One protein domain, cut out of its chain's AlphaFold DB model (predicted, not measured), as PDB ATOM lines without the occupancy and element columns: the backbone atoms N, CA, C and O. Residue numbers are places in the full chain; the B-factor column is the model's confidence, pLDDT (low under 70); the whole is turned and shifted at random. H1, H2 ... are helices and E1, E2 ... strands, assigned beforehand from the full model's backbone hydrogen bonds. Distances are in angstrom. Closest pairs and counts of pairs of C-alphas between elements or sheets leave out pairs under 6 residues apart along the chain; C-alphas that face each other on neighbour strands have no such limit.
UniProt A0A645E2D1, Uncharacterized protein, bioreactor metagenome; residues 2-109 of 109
ATOM      1  N   GLU A   2      10.305  16.064   5.143       96.31
ATOM      2  CA  GLU A   2      11.500  15.694   5.940       96.31
ATOM      3  C   GLU A   2      12.590  16.768   5.985       96.31
ATOM      4  O   GLU A   2      12.957  17.208   7.067       96.31
ATOM      5  N   TYR A   3      12.995  17.297   4.825       97.62
ATOM      6  CA  TYR A   3      13.951  18.408   4.771       97.62
ATOM      7  C   TYR A   3      13.539  19.595   5.662       97.62
ATOM      8  O   TYR A   3      14.345  20.134   6.413       97.62
ATOM      9  N   SER A   4      12.267  20.001   5.619       97.38
ATOM     10  CA  SER A   4      11.758  21.104   6.440       97.38
ATOM     11  C   SER A   4      11.779  20.774   7.935       97.38
ATOM     12  O   SER A   4      12.038  21.666   8.736       97.38
ATOM     13  N   PHE A   5      11.543  19.514   8.318       97.88
ATOM     14  CA  PHE A   5      11.626  19.073   9.714       97.88
ATOM     15  C   PHE A   5      13.060  19.160  10.233       97.88
ATOM     16  O   PHE A   5      13.290  19.725  11.299       97.88
ATOM     17  N   GLU A   6      14.025  18.676   9.449       97.75
ATOM     18  CA  GLU A   6      15.452  18.769   9.771       97.75
ATOM     19  C   GLU A   6      15.901  20.228   9.898       97.75
ATOM     20  O   GLU A   6      16.598  20.590  10.845       97.75
ATOM     21  N   ARG A   7      15.458  21.099   8.980       98.44
ATOM     22  CA  ARG A   7      15.761  22.535   9.042       98.44
ATOM     23  C   ARG A   7      15.146  23.207  10.266       98.44
ATOM     24  O   ARG A   7      15.835  23.997  10.901       98.44
ATOM     25  N   ALA A   8      13.897  22.904  10.612       98.06
ATOM     26  CA  ALA A   8      13.254  23.462  11.800       98.06
ATOM     27  C   ALA A   8      13.968  23.022  13.090       98.06
ATOM     28  O   ALA A   8      14.260  23.861  13.940       98.06
ATOM     29  N   ALA A   9      14.344  21.744  13.188       97.81
ATOM     30  CA  ALA A   9      15.120  21.233  14.315       97.81
ATOM     31  C   ALA A   9      16.499  21.912  14.413       97.81
ATOM     32  O   ALA A   9      16.910  22.332  15.491       97.81
ATOM     33  N   ALA A  10      17.193  22.101  13.283       98.06
ATOM     34  CA  ALA A  10      18.483  22.795  13.236       98.06
ATOM     35  C   ALA A  10      18.396  24.285  13.621       98.06
ATOM     36  O   ALA A  10      19.386  24.859  14.069       98.06
ATOM     37  N   LEU A  11      17.227  24.910  13.455       98.19
ATOM     38  CA  LEU A  11      16.944  26.274  13.911       98.19
ATOM     39  C   LEU A  11      16.551  26.344  15.399       98.19
ATOM     40  O   LEU A  11      16.355  27.441  15.915       98.19
ATOM     41  N   GLY A  12      16.457  25.203  16.090       97.94
ATOM     42  CA  GLY A  12      16.136  25.130  17.517       97.94
ATOM     43  C   GLY A  12      14.643  25.066  17.835       97.94
ATOM     44  O   GLY A  12      14.268  25.296  18.980       97.94
ATOM     45  N   TYR A  13      13.784  24.768  16.857       98.00
ATOM     46  CA  TYR A  13      12.367  24.516  17.124       98.00
ATOM     47  C   TYR A  13      12.150  23.071  17.574       98.00
ATOM     48  O   TYR A  13      12.600  22.132  16.919       98.00
ATOM     49  N   ASP A  14      11.394  22.893  18.655       97.56
ATOM     50  CA  ASP A  14      11.137  21.569  19.230       97.56
ATOM     51  C   ASP A  14       9.851  20.908  18.708       97.56
ATOM     52  O   ASP A  14       9.684  19.692  18.824       97.56
ATOM     53  N   VAL A  15       8.921  21.689  18.147       97.94
ATOM     54  CA  VAL A  15       7.557  21.249  17.813       97.94
ATOM     55  C   VAL A  15       7.063  21.939  16.543       97.94
ATOM     56  O   VAL A  15       7.335  23.114  16.312       97.94
ATOM     57  N   ILE A  16       6.283  21.216  15.740       98.00
ATOM     58  CA  ILE A  16       5.526  21.745  14.605       98.00
ATOM     59  C   ILE A  16       4.033  21.586  14.889       98.00
ATOM     60  O   ILE A  16       3.578  20.491  15.222       98.00
ATOM     61  N   VAL A  17       3.275  22.662  14.687       97.81
ATOM     62  CA  VAL A  17       1.807  22.663  14.661       97.81
ATOM     63  C   VAL A  17       1.349  22.910  13.227       97.81
ATOM     64  O   VAL A  17       1.900  23.770  12.543       97.81
ATOM     65  N   ILE A  18       0.353  22.157  12.762       97.25
ATOM     66  CA  ILE A  18      -0.227  22.331  11.428       97.25
ATOM     67  C   ILE A  18      -1.740  22.134  11.448       97.25
ATOM     68  O   ILE A  18      -2.256  21.320  12.215       97.25
ATOM     69  N   PHE A  19      -2.433  22.860  10.569       96.88
ATOM     70  CA  PHE A  19      -3.848  22.666  10.268       96.88
ATOM     71  C   PHE A  19      -4.007  22.052   8.874       96.88
ATOM     72  O   PHE A  19      -3.402  22.525   7.914       96.88
ATOM     73  N   GLY A  20      -4.814  21.000   8.744       96.31
ATOM     74  CA  GLY A  20      -5.127  20.397   7.449       96.31
ATOM     75  C   GLY A  20      -5.815  19.038   7.551       96.31
ATOM     76  O   GLY A  20      -6.206  18.609   8.633       96.31
ATOM     77  N   ASN A  21      -5.946  18.345   6.415       97.06
ATOM     78  CA  ASN A  21      -6.519  16.997   6.372       97.06
ATOM     79  C   ASN A  21      -5.540  15.974   7.002       97.06
ATOM     80  O   ASN A  21      -4.420  15.829   6.496       97.06
ATOM     81  N   PRO A  22      -5.931  15.234   8.063       96.38
ATOM     82  CA  PRO A  22      -5.068  14.260   8.734       96.38
ATOM     83  C   PRO A  22      -4.456  13.191   7.825       96.38
ATOM     84  O   PRO A  22      -3.319  12.766   8.062       96.38
ATOM     85  N   SER A  23      -5.154  12.798   6.757       95.81
ATOM     86  CA  SER A  23      -4.682  11.801   5.787       95.81
ATOM     87  C   SER A  23      -3.352  12.188   5.132       95.81
ATOM     88  O   SER A  23      -2.578  11.312   4.750       95.81
ATOM     89  N   ASN A  24      -3.031  13.485   5.072       96.31
ATOM     90  CA  ASN A  24      -1.789  13.983   4.477       96.31
ATOM     91  C   ASN A  24      -0.580  13.945   5.430       96.31
ATOM     92  O   ASN A  24       0.563  14.011   4.971       96.31
ATOM     93  N   TYR A  25      -0.800  13.860   6.747       97.56
ATOM     94  CA  TYR A  25       0.239  14.170   7.742       97.56
ATOM     95  C   TYR A  25       0.505  13.053   8.752       97.56
ATOM     96  O   TYR A  25       1.634  12.925   9.231       97.56
ATOM     97  N   VAL A  26      -0.484  12.211   9.069       97.38
ATOM     98  CA  VAL A  26      -0.330  11.169  10.104       97.38
ATOM     99  C   VAL A  26       0.778  10.172   9.749       97.38
ATOM    100  O   VAL A  26       1.587   9.819  10.607       97.38
ATOM    101  N   SER A  27       0.907   9.796   8.472       97.19
ATOM    102  CA  SER A  27       1.991   8.926   7.978       97.19
ATOM    103  C   SER A  27       3.392   9.536   8.128       97.19
ATOM    104  O   SER A  27       4.393   8.829   8.036       97.19
ATOM    105  N   ARG A  28       3.483  10.846   8.392       96.81
ATOM    106  CA  ARG A  28       4.733  11.601   8.587       96.81
ATOM    107  C   ARG A  28       5.022  11.877  10.071       96.81
ATOM    108  O   ARG A  28       5.921  12.650  10.416       96.81
ATOM    109  N   GLY A  29       4.277  11.229  10.967       97.00
ATOM    110  CA  GLY A  29       4.486  11.286  12.413       97.00
ATOM    111  C   GLY A  29       3.799  12.457  13.112       97.00
ATOM    112  O   GLY A  29       4.090  12.703  14.281       97.00
ATOM    113  N   PHE A  30       2.897  13.169  12.434       98.44
ATOM    114  CA  PHE A  30       1.974  14.077  13.110       98.44
ATOM    115  C   PHE A  30       0.929  13.283  13.898       98.44
ATOM    116  O   PHE A  30       0.470  12.222  13.470       98.44
ATOM    117  N   LYS A  31       0.520  13.813  15.049       98.06
ATOM    118  CA  LYS A  31      -0.560  13.266  15.875       98.06
ATOM    119  C   LYS A  31      -1.596  14.348  16.153       98.06
ATOM    120  O   LYS A  31      -1.318  15.535  16.032       98.06
ATOM    121  N   SER A  32      -2.793  13.930  16.551       97.81
ATOM    122  CA  SER A  32      -3.843  14.844  17.013       97.81
ATOM    123  C   SER A  32      -3.325  15.785  18.110       97.81
ATOM    124  O   SER A  32      -2.671  15.330  19.052       97.81
ATOM    125  N   CYS A  33      -3.674  17.072  18.019       98.00
ATOM    126  CA  CYS A  33      -3.366  18.079  19.037       98.00
ATOM    127  C   CYS A  33      -3.852  17.688  20.447       98.00
ATOM    128  O   CYS A  33      -3.141  17.910  21.426       98.00
ATOM    129  N   LYS A  34      -4.996  16.994  20.549       97.81
ATOM    130  CA  LYS A  34      -5.556  16.483  21.811       97.81
ATOM    131  C   LYS A  34      -4.615  15.501  22.508       97.81
ATOM    132  O   LYS A  34      -4.474  15.570  23.724       97.81
ATOM    133  N   LYS A  35      -3.933  14.624  21.757       97.25
ATOM    134  CA  LYS A  35      -2.974  13.654  22.329       97.25
ATOM    135  C   LYS A  35      -1.773  14.333  22.987       97.25
ATOM    136  O   LYS A  35      -1.175  13.747  23.878       97.25
ATOM    137  N   TYR A  36      -1.449  15.544  22.546       97.75
ATOM    138  CA  TYR A  36      -0.370  16.367  23.083       97.75
ATOM    139  C   TYR A  36      -0.863  17.505  23.985       97.75
ATOM    140  O   TYR A  36      -0.074  18.351  24.388       97.75
ATOM    141  N   ASN A  37      -2.163  17.538  24.296       97.56
ATOM    142  CA  ASN A  37      -2.788  18.566  25.121       97.56
ATOM    143  C   ASN A  37      -2.521  20.011  24.637       97.56
ATOM    144  O   ASN A  37      -2.435  20.943  25.435       97.56
ATOM    145  N   VAL A  38      -2.423  20.196  23.315       98.44
ATOM    146  CA  VAL A  38      -2.298  21.511  22.672       98.44
ATOM    147  C   VAL A  38      -3.676  21.938  22.175       98.44
ATOM    148  O   VAL A  38      -4.256  21.255  21.334       98.44
ATOM    149  N   CYS A  39      -4.216  23.040  22.691       98.12
ATOM    150  CA  CYS A  39      -5.533  23.564  22.322       98.12
ATOM    151  C   CYS A  39      -5.442  24.970  21.721       98.12
ATOM    152  O   CYS A  39      -4.408  25.633  21.808       98.12
ATOM    153  N   LEU A  40      -6.543  25.448  21.146       97.38
ATOM    154  CA  LEU A  40      -6.718  26.870  20.847       97.38
ATOM    155  C   LEU A  40      -6.974  27.679  22.127       97.38
ATOM    156  O   LEU A  40      -7.239  27.114  23.192       97.38
ATOM    157  N   GLU A  41      -6.939  29.009  22.017       96.00
ATOM    158  CA  GLU A  41      -7.218  29.936  23.124       96.00
ATOM    159  C   GLU A  41      -8.571  29.663  23.803       96.00
ATOM    160  O   GLU A  41      -8.672  29.669  25.028       96.00
ATOM    161  N   ASN A  42      -9.594  29.305  23.023       95.56
ATOM    162  CA  ASN A  42     -10.922  28.942  23.531       95.56
ATOM    163  C   ASN A  42     -10.998  27.532  24.165       95.56
ATOM    164  O   ASN A  42     -12.083  27.067  24.510       95.56
ATOM    165  N   GLY A  43      -9.872  26.823  24.293       97.25
ATOM    166  CA  GLY A  43      -9.782  25.492  24.894       97.25
ATOM    167  C   GLY A  43     -10.213  24.332  23.994       97.25
ATOM    168  O   GLY A  43     -10.204  23.189  24.452       97.25
ATOM    169  N   THR A  44     -10.576  24.589  22.737       97.94
ATOM    170  CA  THR A  44     -10.989  23.537  21.797       97.94
ATOM    171  C   THR A  44      -9.796  22.819  21.167       97.94
ATOM    172  O   THR A  44      -8.689  23.359  21.082       97.94
ATOM    173  N   TYR A  45     -10.040  21.591  20.702       98.44
ATOM    174  CA  TYR A  45      -9.074  20.757  19.987       98.44
ATOM    175  C   TYR A  45      -9.596  20.481  18.571       98.44
ATOM    176  O   TYR A  45     -10.292  19.481  18.366       98.44
ATOM    177  N   PRO A  46      -9.334  21.364  17.589       98.31
ATOM    178  CA  PRO A  46      -9.806  21.169  16.223       98.31
ATOM    179  C   PRO A  46      -9.301  19.848  15.640       98.31
ATOM    180  O   PRO A  46      -8.124  19.506  15.768       98.31
ATOM    181  N   SER A  47     -10.178  19.116  14.955       97.88
ATOM    182  CA  SER A  47      -9.829  17.837  14.320       97.88
ATOM    183  C   SER A  47      -8.744  17.984  13.247       97.88
ATOM    184  O   SER A  47      -7.942  17.073  13.041       97.88
ATOM    185  N   ALA A  48      -8.695  19.158  12.610       97.88
ATOM    186  CA  ALA A  48      -7.708  19.522  11.607       97.88
ATOM    187  C   ALA A  48      -6.354  19.934  12.206       97.88
ATOM    188  O   ALA A  48      -5.397  20.084  11.456       97.88
ATOM    189  N   MET A  49      -6.254  20.155  13.524       98.44
ATOM    190  CA  MET A  49      -5.019  20.588  14.179       98.44
ATOM    191  C   MET A  49      -4.193  19.380  14.619       98.44
ATOM    192  O   MET A  49      -4.625  18.546  15.424       98.44
ATOM    193  N   MET A  50      -2.962  19.308  14.127       98.44
ATOM    194  CA  MET A  50      -2.023  18.235  14.423       98.44
ATOM    195  C   MET A  50      -0.678  18.784  14.873       98.44
ATOM    196  O   MET A  50      -0.294  19.909  14.557       98.44
ATOM    197  N   VAL A  51       0.045  17.950  15.607       98.44
ATOM    198  CA  VAL A  51       1.302  18.299  16.251       98.44
ATOM    199  C   VAL A  51       2.331  17.211  15.976       98.44
ATOM    200  O   VAL A  51       2.026  16.016  16.044       98.44
ATOM    201  N   LYS A  52       3.554  17.626  15.654       98.31
ATOM    202  CA  LYS A  52       4.725  16.760  15.523       98.31
ATOM    203  C   LYS A  52       5.830  17.310  16.409       98.31
ATOM    204  O   LYS A  52       6.297  18.424  16.198       98.31
ATOM    205  N   GLU A  53       6.267  16.510  17.366       98.06
ATOM    206  CA  GLU A  53       7.498  16.783  18.096       98.06
ATOM    207  C   GLU A  53       8.707  16.521  17.186       98.06
ATOM    208  O   GLU A  53       8.787  15.489  16.512       98.06
ATOM    209  N   LEU A  54       9.631  17.477  17.146       98.06
ATOM    210  CA  LEU A  54      10.952  17.352  16.525       98.06
ATOM    211  C   LEU A  54      11.983  16.840  17.533       98.06
ATOM    212  O   LEU A  54      12.931  16.155  17.152       98.06
ATOM    213  N   LYS A  55      11.758  17.123  18.818       95.56
ATOM    214  CA  LYS A  55      12.505  16.578  19.945       95.56
ATOM    215  C   LYS A  55      11.578  15.705  20.799       95.56
ATOM    216  O   LYS A  55      10.494  16.171  21.142       95.56
ATOM    217  N   PRO A  56      11.974  14.469  21.153       93.56
ATOM    218  CA  PRO A  56      11.164  13.614  22.016       93.56
ATOM    219  C   PRO A  56      10.779  14.313  23.324       93.56
ATOM    220  O   PRO A  56      11.618  14.979  23.933       93.56
ATOM    221  N   ASP A  57       9.517  14.146  23.726       95.19
ATOM    222  CA  ASP A  57       8.949  14.628  24.991       95.19
ATOM    223  C   ASP A  57       9.004  16.157  25.197       95.19
ATOM    224  O   ASP A  57       8.896  16.645  26.322       95.19
ATOM    225  N   ALA A  58       9.138  16.935  24.118       96.75
ATOM    226  CA  ALA A  58       9.184  18.396  24.168       96.75
ATOM    227  C   ALA A  58       7.917  19.036  24.759       96.75
ATOM    228  O   ALA A  58       7.988  20.122  25.336       96.75
ATOM    229  N   LEU A  59       6.758  18.391  24.601       96.38
ATOM    230  CA  LEU A  59       5.482  18.920  25.081       96.38
ATOM    231  C   LEU A  59       5.115  18.474  26.494       96.38
ATOM    232  O   LEU A  59       4.102  18.962  26.984       96.38
ATOM    233  N   ASP A  60       5.899  17.579  27.109       94.62
ATOM    234  CA  ASP A  60       5.885  17.167  28.528       94.62
ATOM    235  C   ASP A  60       4.533  16.744  29.164       94.62
ATOM    236  O   ASP A  60       4.470  16.399  30.344       94.62
ATOM    237  N   GLY A  61       3.445  16.717  28.391       94.62
ATOM    238  CA  GLY A  61       2.092  16.360  28.824       94.62
ATOM    239  C   GLY A  61       1.278  17.511  29.425       94.62
ATOM    240  O   GLY A  61       0.065  17.353  29.623       94.62
ATOM    241  N   ARG A  62       1.877  18.679  29.696       97.00
ATOM    242  CA  ARG A  62       1.123  19.837  30.200       97.00
ATOM    243  C   ARG A  62       0.178  20.398  29.143       97.00
ATOM    244  O   ARG A  62       0.276  20.107  27.955       97.00
ATOM    245  N   LYS A  63      -0.765  21.229  29.590       97.88
ATOM    246  CA  LYS A  63      -1.658  21.944  28.677       97.88
ATOM    247  C   LYS A  63      -0.902  23.079  27.997       97.88
ATOM    248  O   LYS A  63      -0.329  23.930  28.673       97.88
ATOM    249  N   TRP A  64      -0.986  23.121  26.676       98.25
ATOM    250  CA  TRP A  64      -0.439  24.184  25.844       98.25
ATOM    251  C   TRP A  64      -1.553  24.898  25.092       98.25
ATOM    252  O   TRP A  64      -2.532  24.279  24.679       98.25
ATOM    253  N   VAL A  65      -1.380  26.202  24.891       98.19
ATOM    254  CA  VAL A  65      -2.276  27.018  24.073       98.19
ATOM    255  C   VAL A  65      -1.504  27.476  22.844       98.19
ATOM    256  O   VAL A  65      -0.451  28.099  22.966       98.19
ATOM    257  N   TYR A  66      -2.008  27.125  21.667       97.44
ATOM    258  CA  TYR A  66      -1.474  27.594  20.399       97.44
ATOM    259  C   TYR A  66      -2.015  28.989  20.088       97.44
ATOM    260  O   TYR A  66      -3.225  29.213  20.128       97.44
ATOM    261  N   TYR A  67      -1.099  29.883  19.725       95.44
ATOM    262  CA  TYR A  67      -1.389  31.206  19.191       95.44
ATOM    263  C   TYR A  67      -0.805  31.289  17.788       95.44
ATOM    264  O   TYR A  67       0.372  30.988  17.577       95.44
ATOM    265  N   ASP A  68      -1.635  31.673  16.829       91.50
ATOM    266  CA  ASP A  68      -1.184  31.946  15.480       91.50
ATOM    267  C   ASP A  68      -0.423  33.275  15.412       91.50
ATOM    268  O   ASP A  68      -0.543  34.164  16.259       91.50
ATOM    269  N   SER A  69       0.420  33.402  14.389       91.88
ATOM    270  CA  SER A  69       1.116  34.658  14.138       91.88
ATOM    271  C   SER A  69       0.111  35.719  13.675       91.88
ATOM    272  O   SER A  69      -0.756  35.397  12.863       91.88
ATOM    273  N   PRO A  70       0.254  36.997  14.076       91.69
ATOM    274  CA  PRO A  70      -0.586  38.082  13.573       91.69
ATOM    275  C   PRO A  70      -0.641  38.175  12.044       91.69
ATOM    276  O   PRO A  70      -1.624  38.673  11.513       91.69
ATOM    277  N   VAL A  71       0.373  37.662  11.335       91.75
ATOM    278  CA  VAL A  71       0.395  37.606   9.860       91.75
ATOM    279  C   VAL A  71      -0.687  36.696   9.267       91.75
ATOM    280  O   VAL A  71      -0.978  36.801   8.084       91.75
ATOM    281  N   MET A  72      -1.276  35.803  10.069       88.62
ATOM    282  CA  MET A  72      -2.400  34.954   9.659       88.62
ATOM    283  C   MET A  72      -3.728  35.723   9.636       88.62
ATOM    284  O   MET A  72      -4.708  35.237   9.078       88.62
ATOM    285  N   LYS A  73      -3.768  36.929  10.220       91.62
ATOM    286  CA  LYS A  73      -4.925  37.823  10.165       91.62
ATOM    287  C   LYS A  73      -4.879  38.594   8.851       91.62
ATOM    288  O   LYS A  73      -4.247  39.643   8.763       91.62
ATOM    289  N   ILE A  74      -5.519  38.033   7.833       92.94
ATOM    290  CA  ILE A  74      -5.635  38.650   6.510       92.94
ATOM    291  C   ILE A  74      -6.854  39.579   6.441       92.94
ATOM    292  O   ILE A  74      -7.873  39.318   7.082       92.94
ATOM    293  N   ASP A  75      -6.758  40.648   5.650       95.50
ATOM    294  CA  ASP A  75      -7.925  41.422   5.223       95.50
ATOM    295  C   ASP A  75      -8.566  40.707   4.027       95.50
ATOM    296  O   ASP A  75      -8.003  40.670   2.931       95.50
ATOM    297  N   GLU A  76      -9.746  40.125   4.241       95.38
ATOM    298  CA  GLU A  76     -10.486  39.407   3.201       95.38
ATOM    299  C   GLU A  76     -10.815  40.299   1.995       95.38
ATOM    300  O   GLU A  76     -10.782  39.826   0.860       95.38
ATOM    301  N   GLN A  77     -11.055  41.598   2.204       96.88
ATOM    302  CA  GLN A  77     -11.333  42.524   1.105       96.88
ATOM    303  C   GLN A  77     -10.068  42.837   0.306       96.88
ATOM    304  O   GLN A  77     -10.133  43.059  -0.901       96.88
ATOM    305  N   GLU A  78      -8.907  42.898   0.961       96.81
ATOM    306  CA  GLU A  78      -7.629  43.057   0.264       96.81
ATOM    307  C   GLU A  78      -7.284  41.815  -0.553       96.81
ATOM    308  O   GLU A  78      -6.883  41.946  -1.710       96.81
ATOM    309  N   ALA A  79      -7.508  40.626   0.013       95.44
ATOM    310  CA  ALA A  79      -7.343  39.365  -0.698       95.44
ATOM    311  C   ALA A  79      -8.256  39.295  -1.935       95.44
ATOM    312  O   ALA A  79      -7.790  38.946  -3.018       95.44
ATOM    313  N   GLU A  80      -9.520  39.708  -1.812       94.81
ATOM    314  CA  GLU A  80     -10.453  39.756  -2.944       94.81
ATOM    315  C   GLU A  80      -9.995  40.747  -4.028       94.81
ATOM    316  O   GLU A  80      -9.954  40.391  -5.204       94.81
ATOM    317  N   ARG A  81      -9.550  41.957  -3.650       97.19
ATOM    318  CA  ARG A  81      -8.977  42.935  -4.600       97.19
ATOM    319  C   ARG A  81      -7.736  42.401  -5.317       97.19
ATOM    320  O   ARG A  81      -7.532  42.695  -6.494       97.19
ATOM    321  N   PHE A  82      -6.890  41.641  -4.623       96.00
ATOM    322  CA  PHE A  82      -5.727  41.000  -5.233       96.00
ATOM    323  C   PHE A  82      -6.152  39.937  -6.253       96.00
ATOM    324  O   PHE A  82      -5.682  39.973  -7.391       96.00
ATOM    325  N   ASP A  83      -7.092  39.059  -5.897       95.06
ATOM    326  CA  ASP A  83      -7.652  38.051  -6.806       95.06
ATOM    327  C   ASP A  83      -8.304  38.687  -8.044       95.06
ATOM    328  O   ASP A  83      -8.279  38.117  -9.138       95.06
ATOM    329  N   GLU A  84      -8.863  39.894  -7.920       95.25
ATOM    330  CA  GLU A  84      -9.411  40.633  -9.057       95.25
ATOM    331  C   GLU A  84      -8.376  41.077 -10.088       95.25
ATOM    332  O   GLU A  84      -8.734  41.230 -11.258       95.25
ATOM    333  N   SER A  85      -7.119  41.240  -9.673       97.31
ATOM    334  CA  SER A  85      -6.011  41.603 -10.560       97.31
ATOM    335  C   SER A  85      -5.484  40.430 -11.399       97.31
ATOM    336  O   SER A  85      -4.742  40.651 -12.358       97.31
ATOM    337  N   LEU A  86      -5.865  39.194 -11.058       96.81
ATOM    338  CA  LEU A  86      -5.441  37.973 -11.742       96.81
ATOM    339  C   LEU A  86      -6.381  37.608 -12.903       96.81
ATOM    340  O   LEU A  86      -7.519  38.076 -12.999       96.81
ATOM    341  N   GLU A  87      -5.912  36.728 -13.793       97.38
ATOM    342  CA  GLU A  87      -6.763  36.149 -14.836       97.38
ATOM    343  C   GLU A  87      -7.956  35.421 -14.199       97.38
ATOM    344  O   GLU A  87      -7.803  34.589 -13.302       97.38
ATOM    345  N   LYS A  88      -9.169  35.745 -14.657       94.94
ATOM    346  CA  LYS A  88     -10.395  35.195 -14.078       94.94
ATOM    347  C   LYS A  88     -10.512  33.707 -14.388       94.94
ATOM    348  O   LYS A  88     -10.560  33.303 -15.546       94.94
ATOM    349  N   MET A  89     -10.644  32.904 -13.337       92.75
ATOM    350  CA  MET A  89     -10.872  31.464 -13.426       92.75
ATOM    351  C   MET A  89     -12.302  31.109 -13.004       92.75
ATOM    352  O   MET A  89     -12.872  31.715 -12.098       92.75
ATOM    353  N   GLU A  90     -12.880  30.092 -13.644       94.38
ATOM    354  CA  GLU A  90     -14.167  29.526 -13.232       94.38
ATOM    355  C   GLU A  90     -14.048  28.876 -11.840       94.38
ATOM    356  O   GLU A  90     -13.187  28.018 -11.613       94.38
ATOM    357  N   LYS A  91     -14.938  29.244 -10.908       91.56
ATOM    358  CA  LYS A  91     -15.007  28.618  -9.580       91.56
ATOM    359  C   LYS A  91     -15.588  27.205  -9.702       91.56
ATOM    360  O   LYS A  91     -16.773  27.040  -9.973       91.56
ATOM    361  N   LYS A  92     -14.758  26.186  -9.467       95.44
ATOM    362  CA  LYS A  92     -15.154  24.769  -9.511       95.44
ATOM    363  C   LYS A  92     -15.437  24.207  -8.123       95.44
ATOM    364  O   LYS A  92     -14.837  24.632  -7.138       95.44
ATOM    365  N   PHE A  93     -16.274  23.177  -8.074       96.31
ATOM    366  CA  PHE A  93     -16.446  22.329  -6.896       96.31
ATOM    367  C   PHE A  93     -15.687  21.005  -7.058       96.31
ATOM    368  O   PHE A  93     -15.676  20.424  -8.143       96.31
ATOM    369  N   GLN A  94     -15.072  20.532  -5.978       97.19
ATOM    370  CA  GLN A  94     -14.447  19.218  -5.838       97.19
ATOM    371  C   GLN A  94     -14.843  18.603  -4.484       97.19
ATOM    372  O   GLN A  94     -15.105  19.328  -3.522       97.19
ATOM    373  N   PRO A  95     -14.829  17.266  -4.350       97.44
ATOM    374  CA  PRO A  95     -15.109  16.606  -3.071       97.44
ATOM    375  C   PRO A  95     -14.221  17.079  -1.907       97.44
ATOM    376  O   PRO A  95     -14.660  17.091  -0.762       97.44
ATOM    377  N   SER A  96     -12.998  17.542  -2.185       95.69
ATOM    378  CA  SER A  96     -12.090  18.089  -1.169       95.69
ATOM    379  C   SER A  96     -12.636  19.324  -0.446       95.69
ATOM    380  O   SER A  96     -12.227  19.585   0.683       95.69
ATOM    381  N   GLN A  97     -13.547  20.094  -1.057       97.06
ATOM    382  CA  GLN A  97     -14.221  21.187  -0.349       97.06
ATOM    383  C   GLN A  97     -15.134  20.671   0.771       97.06
ATOM    384  O   GLN A  97     -15.205  21.306   1.819       97.06
ATOM    385  N   GLU A  98     -15.779  19.516   0.586       97.50
ATOM    386  CA  GLU A  98     -16.592  18.887   1.635       97.50
ATOM    387  C   GLU A  98     -15.704  18.364   2.772       97.50
ATOM    388  O   GLU A  98     -15.974  18.616   3.944       97.50
ATOM    389  N   GLU A  99     -14.580  17.715   2.443       96.94
ATOM    390  CA  GLU A  99     -13.596  17.294   3.450       96.94
ATOM    391  C   GLU A  99     -13.077  18.483   4.268       96.94
ATOM    392  O   GLU A  99     -12.982  18.409   5.496       96.94
ATOM    393  N   PHE A 100     -12.760  19.594   3.595       96.75
ATOM    394  CA  PHE A 100     -12.343  20.825   4.256       96.75
ATOM    395  C   PHE A 100     -13.427  21.337   5.206       96.75
ATOM    396  O   PHE A 100     -13.118  21.609   6.365       96.75
ATOM    397  N   TYR A 101     -14.682  21.408   4.748       97.69
ATOM    398  CA  TYR A 101     -15.808  21.870   5.557       97.69
ATOM    399  C   TYR A 101     -15.990  21.023   6.820       97.69
ATOM    400  O   TYR A 101     -16.112  21.569   7.918       97.69
ATOM    401  N   ILE A 102     -15.942  19.694   6.702       97.69
ATOM    402  CA  ILE A 102     -16.030  18.793   7.856       97.69
ATOM    403  C   ILE A 102     -14.890  19.086   8.837       97.69
ATOM    404  O   ILE A 102     -15.131  19.294  10.027       97.69
ATOM    405  N   HIS A 103     -13.647  19.137   8.355       96.12
ATOM    406  CA  HIS A 103     -12.475  19.333   9.205       96.12
ATOM    407  C   HIS A 103     -12.441  20.703   9.892       96.12
ATOM    408  O   HIS A 103     -12.092  20.771  11.074       96.12
ATOM    409  N   SER A 104     -12.824  21.775   9.193       95.56
ATOM    410  CA  SER A 104     -12.816  23.144   9.723       95.56
ATOM    411  C   SER A 104     -13.899  23.391  10.775       95.56
ATOM    412  O   SER A 104     -13.757  24.308  11.579       95.56
ATOM    413  N   HIS A 105     -14.951  22.567  10.806       97.25
ATOM    414  CA  HIS A 105     -16.062  22.674  11.764       97.25
ATOM    415  C   HIS A 105     -16.075  21.564  12.826       97.25
ATOM    416  O   HIS A 105     -16.962  21.530  13.676       97.25
ATOM    417  N   SER A 106     -15.096  20.657  12.808       97.44
ATOM    418  CA  SER A 106     -15.040  19.520  13.730       97.44
ATOM    419  C   SER A 106     -14.023  19.725  14.848       97.44
ATOM    420  O   SER A 106     -12.856  20.045  14.606       97.44
ATOM    421  N   VAL A 107     -14.443  19.434  16.080       97.94
ATOM    422  CA  VAL A 107     -13.608  19.436  17.291       97.94
ATOM    423  C   VAL A 107     -13.608  18.060  17.957       97.94
ATOM    424  O   VAL A 107     -14.585  17.319  17.882       97.94
ATOM    425  N   ILE A 108     -12.505  17.715  18.613       97.06
ATOM    426  CA  ILE A 108     -12.342  16.471  19.373       97.06
ATOM    427  C   ILE A 108     -12.812  16.709  20.814       97.06
ATOM    428  O   ILE A 108     -12.375  17.676  21.444       97.06
ATOM    429  N   GLN A 109     -13.678  15.826  21.325       88.62
ATOM    430  CA  GLN A 109     -14.186  15.859  22.704       88.62
ATOM    431  C   GLN A 109     -13.163  15.248  23.674       88.62
ATOM    432  O   GLN A 109     -12.673  14.132  23.403       88.62
TER     433      GLN A 109
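AT A GLANCE: This is residues 2 to 109 of the 109 residues of an uncharacterized protein of bioreactor metagenome (UniProt A0A645E2D1). With little regular structure, this is a small antiparallel ribbon, E1 and E2, in a body largely of loops. Residues 69 to 95, which include H3, stick out as a long loop that folds back to H4. The 108 printed residues, 43 in named elements, hold four helices and two strands, H1 E1 H2 E2 H3 H4, class mixed. The whole is loose: radius of gyration of the C-alphas 16.7 A, spans 48 by 34 by 28 A.

IN THESE COORDINATES: E1, residues 15 to 19, and E2, 49 to 53, each measure 13.7 A. H1, 2 to 10, begins at C-alpha (11.500, 15.694, 5.940); H2 is 33 to 36; H3 is 76 to 84; H4, 95 to 105, measures 16.1 A and ends at C-alpha (-16.062, 22.674, 11.764).

HOW THE PARTS SIT: E1 and E2 are antiparallel, 161 degrees, with N 16 and O 52 at 2.8 A. The closest C-alphas of H2 and E2, Cys 33 and Met 50, are 4.8 A apart. H1 and E1 are near each other, with 6 C-alpha pairs within 10 A. H3 and H4 are apart. Every O i to N i+4 pair is within hydrogen-bond range in H1, H3 and H4; H2 is too short for one.

THE WHOLE: The farthest C-alphas, Asp 60 and Lys 88, are 49.0 A apart. Links E1 to H2, H2 to E2 and E2 to H3 are long. The printed part has no cut, and no printed residue is under 70 in pLDDT.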